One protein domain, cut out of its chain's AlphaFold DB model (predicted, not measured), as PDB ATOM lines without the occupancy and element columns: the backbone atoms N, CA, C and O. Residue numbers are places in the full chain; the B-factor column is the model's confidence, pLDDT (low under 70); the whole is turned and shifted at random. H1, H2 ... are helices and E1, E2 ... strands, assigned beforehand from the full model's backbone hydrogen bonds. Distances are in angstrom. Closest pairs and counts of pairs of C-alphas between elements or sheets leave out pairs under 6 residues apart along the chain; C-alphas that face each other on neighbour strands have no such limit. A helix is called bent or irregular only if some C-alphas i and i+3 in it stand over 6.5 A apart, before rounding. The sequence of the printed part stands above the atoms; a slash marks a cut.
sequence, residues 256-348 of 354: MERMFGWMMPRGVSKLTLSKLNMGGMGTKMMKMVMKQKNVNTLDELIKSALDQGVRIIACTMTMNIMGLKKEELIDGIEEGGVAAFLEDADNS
ATOM      1  N   MET A 256      18.434 -20.371  36.935       70.56
ATOM      2  CA  MET A 256      17.194 -20.276  36.163       70.56
ATOM      3  C   MET A 256      16.605 -18.860  36.129       70.56
ATOM      4  O   MET A 256      16.270 -18.387  35.050       70.56
ATOM      5  N   GLU A 257      16.533 -18.139  37.248       78.06
ATOM      6  CA  GLU A 257      16.071 -16.738  37.266       78.06
ATOM      7  C   GLU A 257      16.994 -15.820  36.457       78.06
ATOM      8  O   GLU A 257      16.536 -14.949  35.716       78.06
ATOM      9  N   ARG A 258      18.312 -16.045  36.532       78.94
ATOM     10  CA  ARG A 258      19.279 -15.314  35.699       78.94
ATOM     11  C   ARG A 258      19.092 -15.630  34.214       78.94
ATOM     12  O   ARG A 258      19.240 -14.739  33.379       78.94
ATOM     13  N   MET A 259      18.748 -16.876  33.889       79.44
ATOM     14  CA  MET A 259      18.417 -17.300  32.529       79.44
ATOM     15  C   MET A 259      17.111 -16.654  32.042       79.44
ATOM     16  O   MET A 259      17.096 -16.103  30.943       79.44
ATOM     17  N   PHE A 260      16.056 -16.609  32.865       81.56
ATOM     18  CA  PHE A 260      14.811 -15.899  32.543       81.56
ATOM     19  C   PHE A 260      15.050 -14.401  32.324       81.56
ATOM     20  O   PHE A 260      14.603 -13.857  31.318       81.56
ATOM     21  N   GLY A 261      15.840 -13.744  33.176       80.44
ATOM     22  CA  GLY A 261      16.218 -12.335  32.994       80.44
ATOM     23  C   GLY A 261      17.062 -12.049  31.737       80.44
ATOM     24  O   GLY A 261      17.180 -10.891  31.316       80.44
ATOM     25  N   TRP A 262      17.665 -13.075  31.128       81.38
ATOM     26  CA  TRP A 262      18.337 -12.977  29.828       81.38
ATOM     27  C   TRP A 262      17.395 -13.284  28.653       81.38
ATOM     28  O   TRP A 262      17.475 -12.615  27.626       81.38
ATOM     29  N   MET A 263      16.492 -14.257  28.806       84.06
ATOM     30  CA  MET A 263      15.549 -14.678  27.763       84.06
ATOM     31  C   MET A 263      14.364 -13.720  27.585       84.06
ATOM     32  O   MET A 263      13.825 -13.617  26.483       84.06
ATOM     33  N   MET A 264      13.928 -13.043  28.649       86.06
ATOM     34  CA  MET A 264      12.762 -12.164  28.598       86.06
ATOM     35  C   MET A 264      13.068 -10.830  27.896       86.06
ATOM     36  O   MET A 264      14.141 -10.247  28.092       86.06
ATOM     37  N   PRO A 265      12.122 -10.303  27.094       84.06
ATOM     38  CA  PRO A 265      12.268  -8.996  26.471       84.06
ATOM     39  C   PRO A 265      12.329  -7.903  27.544       84.06
ATOM     40  O   PRO A 265      11.450  -7.786  28.393       84.06
ATOM     41  N   ARG A 266      13.376  -7.078  27.489       84.12
ATOM     42  CA  ARG A 266      13.563  -5.956  28.417       84.12
ATOM     43  C   ARG A 266      12.819  -4.727  27.908       84.12
ATOM     44  O   ARG A 266      13.287  -4.061  26.984       84.12
ATOM     45  N   GLY A 267      11.669  -4.456  28.521       83.31
ATOM     46  CA  GLY A 267      10.795  -3.334  28.190       83.31
ATOM     47  C   GLY A 267       9.824  -3.629  27.045       83.31
ATOM     48  O   GLY A 267      10.029  -4.528  26.223       83.31
ATOM     49  N   VAL A 268       8.752  -2.840  26.972       84.12
ATOM     50  CA  VAL A 268       7.638  -3.092  26.043       84.12
ATOM     51  C   VAL A 268       8.025  -2.901  24.572       84.12
ATOM     52  O   VAL A 268       7.488  -3.566  23.688       84.12
ATOM     53  N   SER A 269       9.045  -2.090  24.292       78.69
ATOM     54  CA  SER A 269       9.578  -1.900  22.939       78.69
ATOM     55  C   SER A 269      10.203  -3.172  22.335       78.69
ATOM     56  O   SER A 269      10.253  -3.299  21.103       78.69
ATOM     57  N   LYS A 270      10.643  -4.124  23.174       84.75
ATOM     58  CA  LYS A 270      11.230  -5.416  22.777       84.75
ATOM     59  C   LYS A 270      10.205  -6.547  22.654       84.75
ATOM     60  O   LYS A 270      10.586  -7.637  22.230       84.75
ATOM     61  N   LEU A 271       8.935  -6.296  22.974       88.31
ATOM     62  CA  LEU A 271       7.862  -7.267  22.767       88.31
ATOM     63  C   LEU A 271       7.669  -7.558  21.274       88.31
ATOM     64  O   LEU A 271       7.790  -6.677  20.413       88.31
ATOM     65  N   THR A 272       7.379  -8.820  20.976       89.00
ATOM     66  CA  THR A 272       7.115  -9.332  19.630       89.00
ATOM     67  C   THR A 272       5.636  -9.659  19.462       89.00
ATOM     68  O   THR A 272       4.915  -9.872  20.435       89.00
ATOM     69  N   LEU A 273       5.166  -9.707  18.215       90.12
ATOM     70  CA  LEU A 273       3.807 -10.163  17.928       90.12
ATOM     71  C   LEU A 273       3.617 -11.626  18.352       90.12
ATOM     72  O   LEU A 273       4.458 -12.477  18.063       90.12
ATOM     73  N   SER A 274       2.474 -11.925  18.971       88.56
ATOM     74  CA  SER A 274       2.106 -13.282  19.404       88.56
ATOM     75  C   SER A 274       1.878 -14.241  18.230       88.56
ATOM     76  O   SER A 274       2.171 -15.430  18.323       88.56
ATOM     77  N   LYS A 275       1.388 -13.722  17.098       87.88
ATOM     78  CA  LYS A 275       1.196 -14.445  15.833       87.88
ATOM     79  C   LYS A 275       1.811 -13.646  14.686       87.88
ATOM     80  O   LYS A 275       1.853 -12.422  14.737       87.88
ATOM     81  N   LEU A 276       2.291 -14.339  13.650       91.44
ATOM     82  CA  LEU A 276       2.905 -13.731  12.454       91.44
ATOM     83  C   LEU A 276       4.177 -12.898  12.729       91.44
ATOM     84  O   LEU A 276       4.522 -12.014  11.953       91.44
ATOM     85  N   ASN A 277       4.927 -13.185  13.801       89.88
ATOM     86  CA  ASN A 277       6.163 -12.453  14.104       89.88
ATOM     87  C   ASN A 277       7.227 -12.575  12.992       89.88
ATOM     88  O   ASN A 277       7.969 -11.622  12.762       89.88
ATOM     89  N   MET A 278       7.307 -13.725  12.303       91.38
ATOM     90  CA  MET A 278       8.235 -13.993  11.184       91.38
ATOM     91  C   MET A 278       9.680 -13.556  11.492       91.38
ATOM     92  O   MET A 278      10.262 -12.730  10.790       91.38
ATOM     93  N   GLY A 279      10.229 -14.019  12.621       89.06
ATOM     94  CA  GLY A 279      11.579 -13.633  13.063       89.06
ATOM     95  C   GLY A 279      11.748 -12.138  13.384       89.06
ATOM     96  O   GLY A 279      12.862 -11.628  13.368       89.06
ATOM     97  N   GLY A 280      10.654 -11.417  13.646       89.81
ATOM     98  CA  GLY A 280      10.635  -9.975  13.910       89.81
ATOM     99  C   GLY A 280      10.203  -9.117  12.716       89.81
ATOM    100  O   GLY A 280       9.947  -7.925  12.902       89.81
ATOM    101  N   MET A 281      10.081  -9.685  11.509       92.62
ATOM    102  CA  MET A 281       9.637  -8.940  10.322       92.62
ATOM    103  C   MET A 281       8.191  -8.452  10.460       92.62
ATOM    104  O   MET A 281       7.922  -7.277  10.205       92.62
ATOM    105  N   GLY A 282       7.283  -9.302  10.950       93.50
ATOM    106  CA  GLY A 282       5.886  -8.919  11.173       93.50
ATOM    107  C   GLY A 282       5.750  -7.823  12.229       93.50
ATOM    108  O   GLY A 282       5.026  -6.850  12.031       93.50
ATOM    109  N   THR A 283       6.531  -7.914  13.313       91.50
ATOM    110  CA  THR A 283       6.569  -6.877  14.358       91.50
ATOM    111  C   THR A 283       7.022  -5.527  13.796       91.50
ATOM    112  O   THR A 283       6.422  -4.497  14.103       91.50
ATOM    113  N   LYS A 284       8.051  -5.505  12.935       90.94
ATOM    114  CA  LYS A 284       8.512  -4.271  12.273       90.94
ATOM    115  C   LYS A 284       7.456  -3.693  11.329       90.94
ATOM    116  O   LYS A 284       7.211  -2.490  11.375       90.94
ATOM    117  N   MET A 285       6.819  -4.538  10.516       92.75
ATOM    118  CA  MET A 285       5.757  -4.120   9.596       92.75
ATOM    119  C   MET A 285       4.573  -3.509  10.353       92.75
ATOM    120  O   MET A 285       4.122  -2.421  10.005       92.75
ATOM    121  N   MET A 286       4.117  -4.154  11.430       91.50
ATOM    122  CA  MET A 286       3.012  -3.641  12.239       91.50
ATOM    123  C   MET A 286       3.354  -2.289  12.873       91.50
ATOM    124  O   MET A 286       2.574  -1.348  12.759       91.50
ATOM    125  N   LYS A 287       4.551  -2.145  13.461       89.12
ATOM    126  CA  LYS A 287       5.014  -0.859  14.013       89.12
ATOM    127  C   LYS A 287       5.060   0.248  12.951       89.12
ATOM    128  O   LYS A 287       4.722   1.391  13.246       89.12
ATOM    129  N   MET A 288       5.436  -0.082  11.713       91.69
ATOM    130  CA  MET A 288       5.417   0.866  10.594       91.69
ATOM    131  C   MET A 288       3.990   1.305  10.241       91.69
ATOM    132  O   MET A 288       3.750   2.502  10.099       91.69
ATOM    133  N   VAL A 289       3.041   0.367  10.154       93.50
ATOM    134  CA  VAL A 289       1.624   0.671   9.882       93.50
ATOM    135  C   VAL A 289       1.009   1.504  11.010       93.50
ATOM    136  O   VAL A 289       0.354   2.504  10.730       93.50
ATOM    137  N   MET A 290       1.267   1.156  12.276       92.31
ATOM    138  CA  MET A 290       0.810   1.931  13.438       92.31
ATOM    139  C   MET A 290       1.303   3.379  13.377       92.31
ATOM    140  O   MET A 290       0.509   4.304  13.531       92.31
ATOM    141  N   LYS A 291       2.589   3.585  13.054       91.31
ATOM    142  CA  LYS A 291       3.168   4.926  12.895       91.31
ATOM    143  C   LYS A 291       2.530   5.703  11.740       91.31
ATOM    144  O   LYS A 291       2.239   6.883  11.893       91.31
ATOM    145  N   GLN A 292       2.277   5.060  10.597       93.94
ATOM    146  CA  GLN A 292       1.593   5.694   9.458       93.94
ATOM    147  C   GLN A 292       0.151   6.096   9.784       93.94
ATOM    148  O   GLN A 292      -0.346   7.087   9.259       93.94
ATOM    149  N   LYS A 293      -0.523   5.321  10.639       94.38
ATOM    150  CA  LYS A 293      -1.887   5.590  11.105       94.38
ATOM    151  C   LYS A 293      -1.940   6.485  12.345       94.38
ATOM    152  O   LYS A 293      -3.026   6.689  12.874       94.38
ATOM    153  N   ASN A 294      -0.799   7.027  12.775       91.44
ATOM    154  CA  ASN A 294      -0.675   7.890  13.947       91.44
ATOM    155  C   ASN A 294      -1.270   7.263  15.225       91.44
ATOM    156  O   ASN A 294      -1.961   7.924  15.995       91.44
ATOM    157  N   VAL A 295      -1.044   5.959  15.409       92.38
ATOM    158  CA  VAL A 295      -1.469   5.211  16.598       92.38
ATOM    159  C   VAL A 295      -0.380   5.307  17.663       92.38
ATOM    160  O   VAL A 295       0.785   5.032  17.366       92.38
ATOM    161  N   ASN A 296      -0.772   5.647  18.895       89.62
ATOM    162  CA  ASN A 296       0.134   5.701  20.043       89.62
ATOM    163  C   ASN A 296       0.841   4.356  20.257       89.62
ATOM    164  O   ASN A 296       0.269   3.274  20.088       89.62
ATOM    165  N   THR A 297       2.104   4.429  20.651       89.12
ATOM    166  CA  THR A 297       2.897   3.260  21.024       89.12
ATOM    167  C   THR A 297       2.442   2.692  22.367       89.12
ATOM    168  O   THR A 297       1.828   3.377  23.182       89.12
ATOM    169  N   LEU A 298       2.763   1.422  22.627       88.81
ATOM    170  CA  LEU A 298       2.421   0.784  23.900       88.81
ATOM    171  C   LEU A 298       3.070   1.496  25.102       88.81
ATOM    172  O   LEU A 298       2.420   1.641  26.130       88.81
ATOM    173  N   ASP A 299       4.306   1.988  24.956       87.44
ATOM    174  CA  ASP A 299       4.982   2.816  25.967       87.44
ATOM    175  C   ASP A 299       4.163   4.076  26.309       87.44
ATOM    176  O   ASP A 299       3.930   4.380  27.479       87.44
ATOM    177  N   GLU A 300       3.679   4.793  25.288       89.94
ATOM    178  CA  GLU A 300       2.863   6.004  25.458       89.94
ATOM    179  C   GLU A 300       1.501   5.699  26.086       89.94
ATOM    180  O   GLU A 300       1.033   6.464  26.927       89.94
ATOM    181  N   LEU A 301       0.878   4.575  25.717       92.25
ATOM    182  CA  LEU A 301      -0.393   4.140  26.298       92.25
ATOM    183  C   LEU A 301      -0.248   3.788  27.782       92.25
ATOM    184  O   LEU A 301      -1.084   4.203  28.580       92.25
ATOM    185  N   ILE A 302       0.817   3.076  28.165       90.81
ATOM    186  CA  ILE A 302       1.093   2.743  29.572       90.81
ATOM    187  C   ILE A 302       1.342   4.017  30.376       90.81
ATOM    188  O   ILE A 302       0.753   4.192  31.440       90.81
ATOM    189  N   LYS A 303       2.165   4.934  29.854       90.00
ATOM    190  CA  LYS A 303       2.431   6.209  30.523       90.00
ATOM    191  C   LYS A 303       1.157   7.038  30.686       90.00
ATOM    192  O   LYS A 303       0.873   7.514  31.777       90.00
ATOM    193  N   SER A 304       0.356   7.149  29.627       92.69
ATOM    194  CA  SER A 304      -0.915   7.874  29.667       92.69
ATOM    195  C   SER A 304      -1.912   7.253  30.651       92.69
ATOM    196  O   SER A 304      -2.665   7.990  31.280       92.69
ATOM    197  N   ALA A 305      -1.912   5.926  30.811       92.88
ATOM    198  CA  ALA A 305      -2.732   5.241  31.806       92.88
ATOM    199  C   ALA A 305      -2.277   5.569  33.239       92.88
ATOM    200  O   ALA A 305      -3.108   5.916  34.077       92.88
ATOM    201  N   LEU A 306      -0.969   5.527  33.509       90.25
ATOM    202  CA  LEU A 306      -0.412   5.898  34.814       90.25
ATOM    203  C   LEU A 306      -0.698   7.367  35.163       90.25
ATOM    204  O   LEU A 306      -1.154   7.650  36.267       90.25
ATOM    205  N   ASP A 307      -0.526   8.286  34.205       91.06
ATOM    206  CA  ASP A 307      -0.829   9.718  34.378       91.06
ATOM    207  C   ASP A 307      -2.324   9.969  34.673       91.06
ATOM    208  O   ASP A 307      -2.683  10.948  35.325       91.06
ATOM    209  N   GLN A 308      -3.205   9.071  34.219       94.38
ATOM    210  CA  GLN A 308      -4.647   9.094  34.492       94.38
ATOM    211  C   GLN A 308      -5.036   8.387  35.804       94.38
ATOM    212  O   GLN A 308      -6.222   8.272  36.106       94.38
ATOM    213  N   GLY A 309      -4.063   7.919  36.593       90.75
ATOM    214  CA  GLY A 309      -4.305   7.265  37.880       90.75
ATOM    215  C   GLY A 309      -4.735   5.800  37.774       90.75
ATOM    216  O   GLY A 309      -5.308   5.262  38.721       90.75
ATOM    217  N   VAL A 310      -4.478   5.135  36.642       93.06
ATOM    218  CA  VAL A 310      -4.709   3.690  36.515       93.06
ATOM    219  C   VAL A 310      -3.730   2.940  37.418       93.06
ATOM    220  O   VAL A 310      -2.516   3.083  37.282       93.06
ATOM    221  N   ARG A 311      -4.257   2.092  38.310       91.56
ATOM    222  CA  ARG A 311      -3.442   1.201  39.144       91.56
ATOM    223  C   ARG A 311      -2.974   0.000  38.328       91.56
ATOM    224  O   ARG A 311      -3.791  -0.782  37.843       91.56
ATOM    225  N   ILE A 312      -1.661  -0.154  38.191       92.62
ATOM    226  CA  ILE A 312      -1.043  -1.330  37.571       92.62
ATOM    227  C   ILE A 312      -0.491  -2.214  38.686       92.62
ATOM    228  O   ILE A 312       0.389  -1.794  39.434       92.62
ATOM    229  N   ILE A 313      -1.002  -3.442  38.776       92.44
ATOM    230  CA  ILE A 313      -0.643  -4.398  39.826       92.44
ATOM    231  C   ILE A 313       0.132  -5.565  39.211       92.44
ATOM    232  O   ILE A 313      -0.362  -6.260  38.321       92.44
ATOM    233  N   ALA A 314       1.346  -5.808  39.700       93.19
ATOM    234  CA  ALA A 314       2.138  -6.976  39.353       93.19
ATOM    235  C   ALA A 314       1.791  -8.164  40.262       93.19
ATOM    236  O   ALA A 314       1.766  -8.055  41.491       93.19
ATOM    237  N   CYS A 315       1.542  -9.325  39.649       94.12
ATOM    238  CA  CYS A 315       1.245 -10.557  40.374       94.12
ATOM    239  C   CYS A 315       2.494 -11.068  41.106       94.12
ATOM    240  O   CYS A 315       3.449 -11.528  40.472       94.12
ATOM    241  N   THR A 316       2.456 -11.059  42.438       92.81
ATOM    242  CA  THR A 316       3.569 -11.482  43.306       92.81
ATOM    243  C   THR A 316       4.005 -12.923  43.044       92.81
ATOM    244  O   THR A 316       5.197 -13.217  43.002       92.81
ATOM    245  N   MET A 317       3.054 -13.826  42.786       91.44
ATOM    246  CA  MET A 317       3.355 -15.219  42.434       91.44
ATOM    247  C   MET A 317       4.161 -15.318  41.136       91.44
ATOM    248  O   MET A 317       5.142 -16.059  41.074       91.44
ATOM    249  N   THR A 318       3.790 -14.546  40.115       89.62
ATOM    250  CA  THR A 318       4.512 -14.526  38.839       89.62
ATOM    251  C   THR A 318       5.898 -13.909  38.999       89.62
ATOM    252  O   THR A 318       6.867 -14.464  38.484       89.62
ATOM    253  N   MET A 319       6.017 -12.809  39.750       90.50
ATOM    254  CA  MET A 319       7.308 -12.174  40.039       90.50
ATOM    255  C   MET A 319       8.277 -13.142  40.722       90.50
ATOM    256  O   MET A 319       9.420 -13.264  40.284       90.50
ATOM    257  N   ASN A 320       7.799 -13.892  41.720       86.38
ATOM    258  CA  ASN A 320       8.598 -14.884  42.437       86.38
ATOM    259  C   ASN A 320       9.058 -16.032  41.527       86.38
ATOM    260  O   ASN A 320      10.223 -16.418  41.572       86.38
ATOM    261  N   ILE A 321       8.174 -16.554  40.669       85.31
ATOM    262  CA  ILE A 321       8.517 -17.627  39.716       85.31
ATOM    263  C   ILE A 321       9.547 -17.146  38.684       85.31
ATOM    264  O   ILE A 321      10.447 -17.897  38.309       85.31
ATOM    265  N   MET A 322       9.417 -15.904  38.214       85.25
ATOM    266  CA  MET A 322      10.302 -15.331  37.193       85.25
ATOM    267  C   MET A 322      11.582 -14.700  37.766       85.25
ATOM    268  O   MET A 322      12.457 -14.311  36.992       85.25
ATOM    269  N   GLY A 323      11.714 -14.592  39.093       86.19
ATOM    270  CA  GLY A 323      12.852 -13.945  39.758       86.19
ATOM    271  C   GLY A 323      12.957 -12.445  39.487       86.19
ATOM    272  O   GLY A 323      14.068 -11.914  39.354       86.19
ATOM    273  N   LEU A 324      11.813 -11.773  39.338       86.75
ATOM    274  CA  LEU A 324      11.723 -10.328  39.129       86.75
ATOM    275  C   LEU A 324      11.572  -9.618  40.471       86.75
ATOM    276  O   LEU A 324      10.711  -9.976  41.272       86.75
ATOM    277  N   LYS A 325      12.395  -8.597  40.703       86.88
ATOM    278  CA  LYS A 325      12.298  -7.743  41.885       86.88
ATOM    279  C   LYS A 325      11.475  -6.496  41.598       86.88
ATOM    280  O   LYS A 325      11.417  -6.040  40.457       86.88
ATOM    281  N   LYS A 326      10.892  -5.906  42.640       86.38
ATOM    282  CA  LYS A 326      10.121  -4.662  42.534       86.38
ATOM    283  C   LYS A 326      10.937  -3.524  41.921       86.38
ATOM    284  O   LYS A 326      10.422  -2.776  41.102       86.38
ATOM    285  N   GLU A 327      12.226  -3.450  42.251       87.56
ATOM    286  CA  GLU A 327      13.145  -2.435  41.715       87.56
ATOM    287  C   GLU A 327      13.432  -2.598  40.209       87.56
ATOM    288  O   GLU A 327      14.025  -1.715  39.598       87.56
ATOM    289  N   GLU A 328      13.057  -3.733  39.606       84.94
ATOM    290  CA  GLU A 328      13.186  -3.991  38.164       84.94
ATOM    291  C   GLU A 328      11.910  -3.618  37.382       84.94
ATOM    292  O   GLU A 328      11.891  -3.726  36.152       84.94
ATOM    293  N   LEU A 329      10.843  -3.203  38.074       88.69
ATOM    294  CA  LEU A 329       9.583  -2.763  37.478       88.69
ATOM    295  C   LEU A 329       9.625  -1.261  37.159       88.69
ATOM    296  O   LEU A 329      10.469  -0.527  37.664       88.69
ATOM    297  N   ILE A 330       8.709  -0.798  36.304       86.81
ATOM    298  CA  ILE A 330       8.529   0.644  36.091       86.81
ATOM    299  C   ILE A 330       7.963   1.295  37.361       86.81
ATOM    300  O   ILE A 330       7.202   0.670  38.105       86.81
ATOM    301  N   ASP A 331       8.322   2.558  37.581       83.94
ATOM    302  CA  ASP A 331       7.841   3.330  38.723       83.94
ATOM    303  C   ASP A 331       6.306   3.417  38.726       83.94
ATOM    304  O   ASP A 331       5.673   3.601  37.684       83.94
ATOM    305  N   GLY A 332       5.704   3.289  39.911       83.12
ATOM    306  CA  GLY A 332       4.249   3.355  40.093       83.12
ATOM    307  C   GLY A 332       3.511   2.015  40.001       83.12
ATOM    308  O   GLY A 332       2.286   2.010  40.085       83.12
ATOM    309  N   ILE A 333       4.218   0.883  39.866       90.12
ATOM    310  CA  ILE A 333       3.600  -0.452  39.940       90.12
ATOM    311  C   ILE A 333       3.441  -0.922  41.393       90.12
ATOM    312  O   ILE A 333       4.386  -0.925  42.187       90.12
ATOM    313  N   GLU A 334       2.233  -1.385  41.712       91.31
ATOM    314  CA  GLU A 334       1.879  -2.026  42.977       91.31
ATOM    315  C   GLU A 334       2.063  -3.550  42.900       91.31
ATOM    316  O   GLU A 334       2.072  -4.148  41.827       91.31
ATOM    317  N   GLU A 335       2.195  -4.206  44.050       92.94
ATOM    318  CA  GLU A 335       2.305  -5.666  44.139       92.94
ATOM    319  C   GLU A 335       1.011  -6.249  44.704       92.94
ATOM    320  O   GLU A 335       0.515  -5.783  45.728       92.94
ATOM    321  N   GLY A 336       0.482  -7.295  44.068       92.75
ATOM    322  CA  GLY A 336      -0.770  -7.923  44.486       92.75
ATOM    323  C   GLY A 336      -0.808  -9.424  44.225       92.75
ATOM    324  O   GLY A 336      -0.089  -9.962  43.384       92.75
ATOM    325  N   GLY A 337      -1.637 -10.124  44.995       92.38
ATOM    326  CA  GLY A 337      -1.911 -11.550  44.816       92.38
ATOM    327  C   GLY A 337      -3.265 -11.799  44.154       92.38
ATOM    328  O   GLY A 337      -4.040 -10.877  43.914       92.38
ATOM    329  N   VAL A 338      -3.588 -13.075  43.930       92.06
ATOM    330  CA  VAL A 338      -4.884 -13.486  43.358       92.06
ATOM    331  C   VAL A 338      -6.065 -12.992  44.202       92.06
ATOM    332  O   VAL A 338      -7.071 -12.583  43.640       92.06
ATOM    333  N   ALA A 339      -5.938 -12.972  45.533       89.94
ATOM    334  CA  ALA A 339      -6.989 -12.467  46.419       89.94
ATOM    335  C   ALA A 339      -7.294 -10.977  46.182       89.94
ATOM    336  O   ALA A 339      -8.458 -10.620  46.058       89.94
ATOM    337  N   ALA A 340      -6.258 -10.144  46.035       89.00
ATOM    338  CA  ALA A 340      -6.418  -8.718  45.744       89.00
ATOM    339  C   ALA A 340      -7.086  -8.496  44.377       89.00
ATOM    340  O   ALA A 340      -7.995  -7.685  44.259       89.00
ATOM    341  N   PHE A 341      -6.701  -9.280  43.360       92.94
ATOM    342  CA  PHE A 341      -7.366  -9.237  42.055       92.94
ATOM    343  C   PHE A 341      -8.848  -9.624  42.142       92.94
ATOM    344  O   PHE A 341      -9.675  -8.971  41.517       92.94
ATOM    345  N   LEU A 342      -9.191 -10.677  42.892       93.69
ATOM    346  CA  LEU A 342     -10.582 -11.111  43.045       93.69
ATOM    347  C   LEU A 342     -11.431 -10.065  43.776       93.69
ATOM    348  O   LEU A 342     -12.568  -9.844  43.378       93.69
ATOM    349  N   GLU A 343     -10.879  -9.406  44.794       91.75
ATOM    350  CA  GLU A 343     -11.548  -8.318  45.512       91.75
ATOM    351  C   GLU A 343     -11.773  -7.090  44.612       91.75
ATOM    352  O   GLU A 343     -12.882  -6.559  44.555       91.75
ATOM    353  N   ASP A 344     -10.759  -6.666  43.852       91.62
ATOM    354  CA  ASP A 344     -10.896  -5.565  42.889       91.62
ATOM    355  C   ASP A 344     -11.876  -5.927  41.753       91.62
ATOM    356  O   ASP A 344     -12.651  -5.079  41.304       91.62
ATOM    357  N   ALA A 345     -11.872  -7.183  41.291       93.06
ATOM    358  CA  ALA A 345     -12.764  -7.665  40.238       93.06
ATOM    359  C   ALA A 345     -14.230  -7.718  40.687       93.06
ATOM    360  O   ALA A 345     -15.099  -7.324  39.914       93.06
ATOM    361  N   ASP A 346     -14.504  -8.148  41.923       93.31
ATOM    362  CA  ASP A 346     -15.862  -8.169  42.490       93.31
ATOM    363  C   ASP A 346     -16.444  -6.748  42.610       93.31
ATOM    364  O   ASP A 346     -17.625  -6.516  42.363       93.31
ATOM    365  N   ASN A 347     -15.582  -5.763  42.886       92.94
ATOM    366  CA  ASN A 347     -15.947  -4.346  42.939       92.94
ATOM    367  C   ASN A 347     -15.963  -3.643  41.563       92.94
ATOM    368  O   ASN A 347     -16.246  -2.445  41.491       92.94
ATOM    369  N   SER A 348     -15.665  -4.347  40.466       92.69
ATOM    370  CA  SER A 348     -15.572  -3.771  39.120       92.69
ATOM    371  C   SER A 348     -16.818  -4.051  38.277       92.69
ATOM    372  O   SER A 348     -17.364  -5.149  38.269       92.69
TER     373      SER A 348
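This is residues 256 to 348 of the 354 residues of an uncharacterized protein of bacterium (UniProt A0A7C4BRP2). The model is a wide, loose ring of chain around a thinly filled middle: a small sheet of two strands, E1 and E2, stands with H4 at one end, H2 stands at the far end, H3 makes one side between them, and H1 with the long stretch of residues 264 to 277 makes the other side. H1 meets H4 where the ring comes together, and H5 follows E2 on the outside of the ring, its residues 342 to 346 sticking out with residues 347 and 348. The printed part has 93 residues with five named helices and two named strands, in the order H1, H2, H3, E1, H4, E2, H5, and its class is mostly helix. The sheet has the order E1, E2 and is parallel. The whole is loose, with a radius of gyration of the C-alphas of 16.0 A, and spans 40 by 36 by 23 A.

The sheet pairs E1, residues 312 to 315, with E2, residues 333 to 336; they are parallel, with 42 degrees between their directions. The C-alphas of Ile 313 and Glu 334 face each other at 4.7 A. N 314 and O 334 are within hydrogen-bond range at 2.8 A, and so are N 336 and O 314 at 3.0 A. With H4, residues 316 to 322, they form a strand-helix-strand unit, two parallel neighbour strands with a helix between them in the chain, and its crossover is right-handed. The closest C-alphas of H4 and E2 are those of Thr 316 and Gly 336, 5.7 A apart. H1, residues 256 to 263, touches H4, with the C-alphas of Glu 257 and Met 322 closest at 5.9 A. The lines of these two helices are about perpendicular, at 80 degrees. H5, residues 338 to 346, is joined to E2 by a tight link of one residue, and the C-alphas of Cys 315 and Val 338, the closest of E1 and H5, are 7.4 A apart. H4 and H5 are only just apart, with a closest distance of 8.5 A. H3, residues 298 to 307, is 7.8 A from E1 at the closest C-alphas, those of Leu 306 and Ile 312. H2, residues 278 to 292, touches no helix and is apart from both strands. Every O i to N i+4 pair is within hydrogen-bond range in H1, H3, H4 and H5, while H2 has 9 of 11.

E1 measures 9.9 A from first to last C-alpha and E2 9.8 A; E1 begins with C-alpha 312 at (-1.043, -1.330, 37.571). H4 measures 9.9 A, H5 12.2 A, H3 14.1 A and H1 10.2 A. H2 is the longest helix, with 15 residues and 20.8 A, and it is irregular: C-alphas 279 and 282 are 7.6 A apart, against about 5 A in a regular helix. H1 begins with C-alpha 256 at (17.194, -20.276, 36.163), and H5 ends with C-alpha 346 at (-15.862, -8.169, 42.490).

The two C-alphas farthest apart are those of Gln 292 and Ala 339, 42.1 A from each other. The centres of H5 and H2 lie farthest from the mean of the C-alphas, at 19.5 A and 18.3 A, and that of E1 lies nearest, at 9.8 A. Residues 288 to 294, of which 288 to 292 belong to H2, stand free. The link from H1 to H2 is long, with 14 residues, and the link from H4 to E2 is short, with 10. The printed part has no cut. Its mean pLDDT is 89.0, no printed residue is under 70, and H1 has a mean of 79.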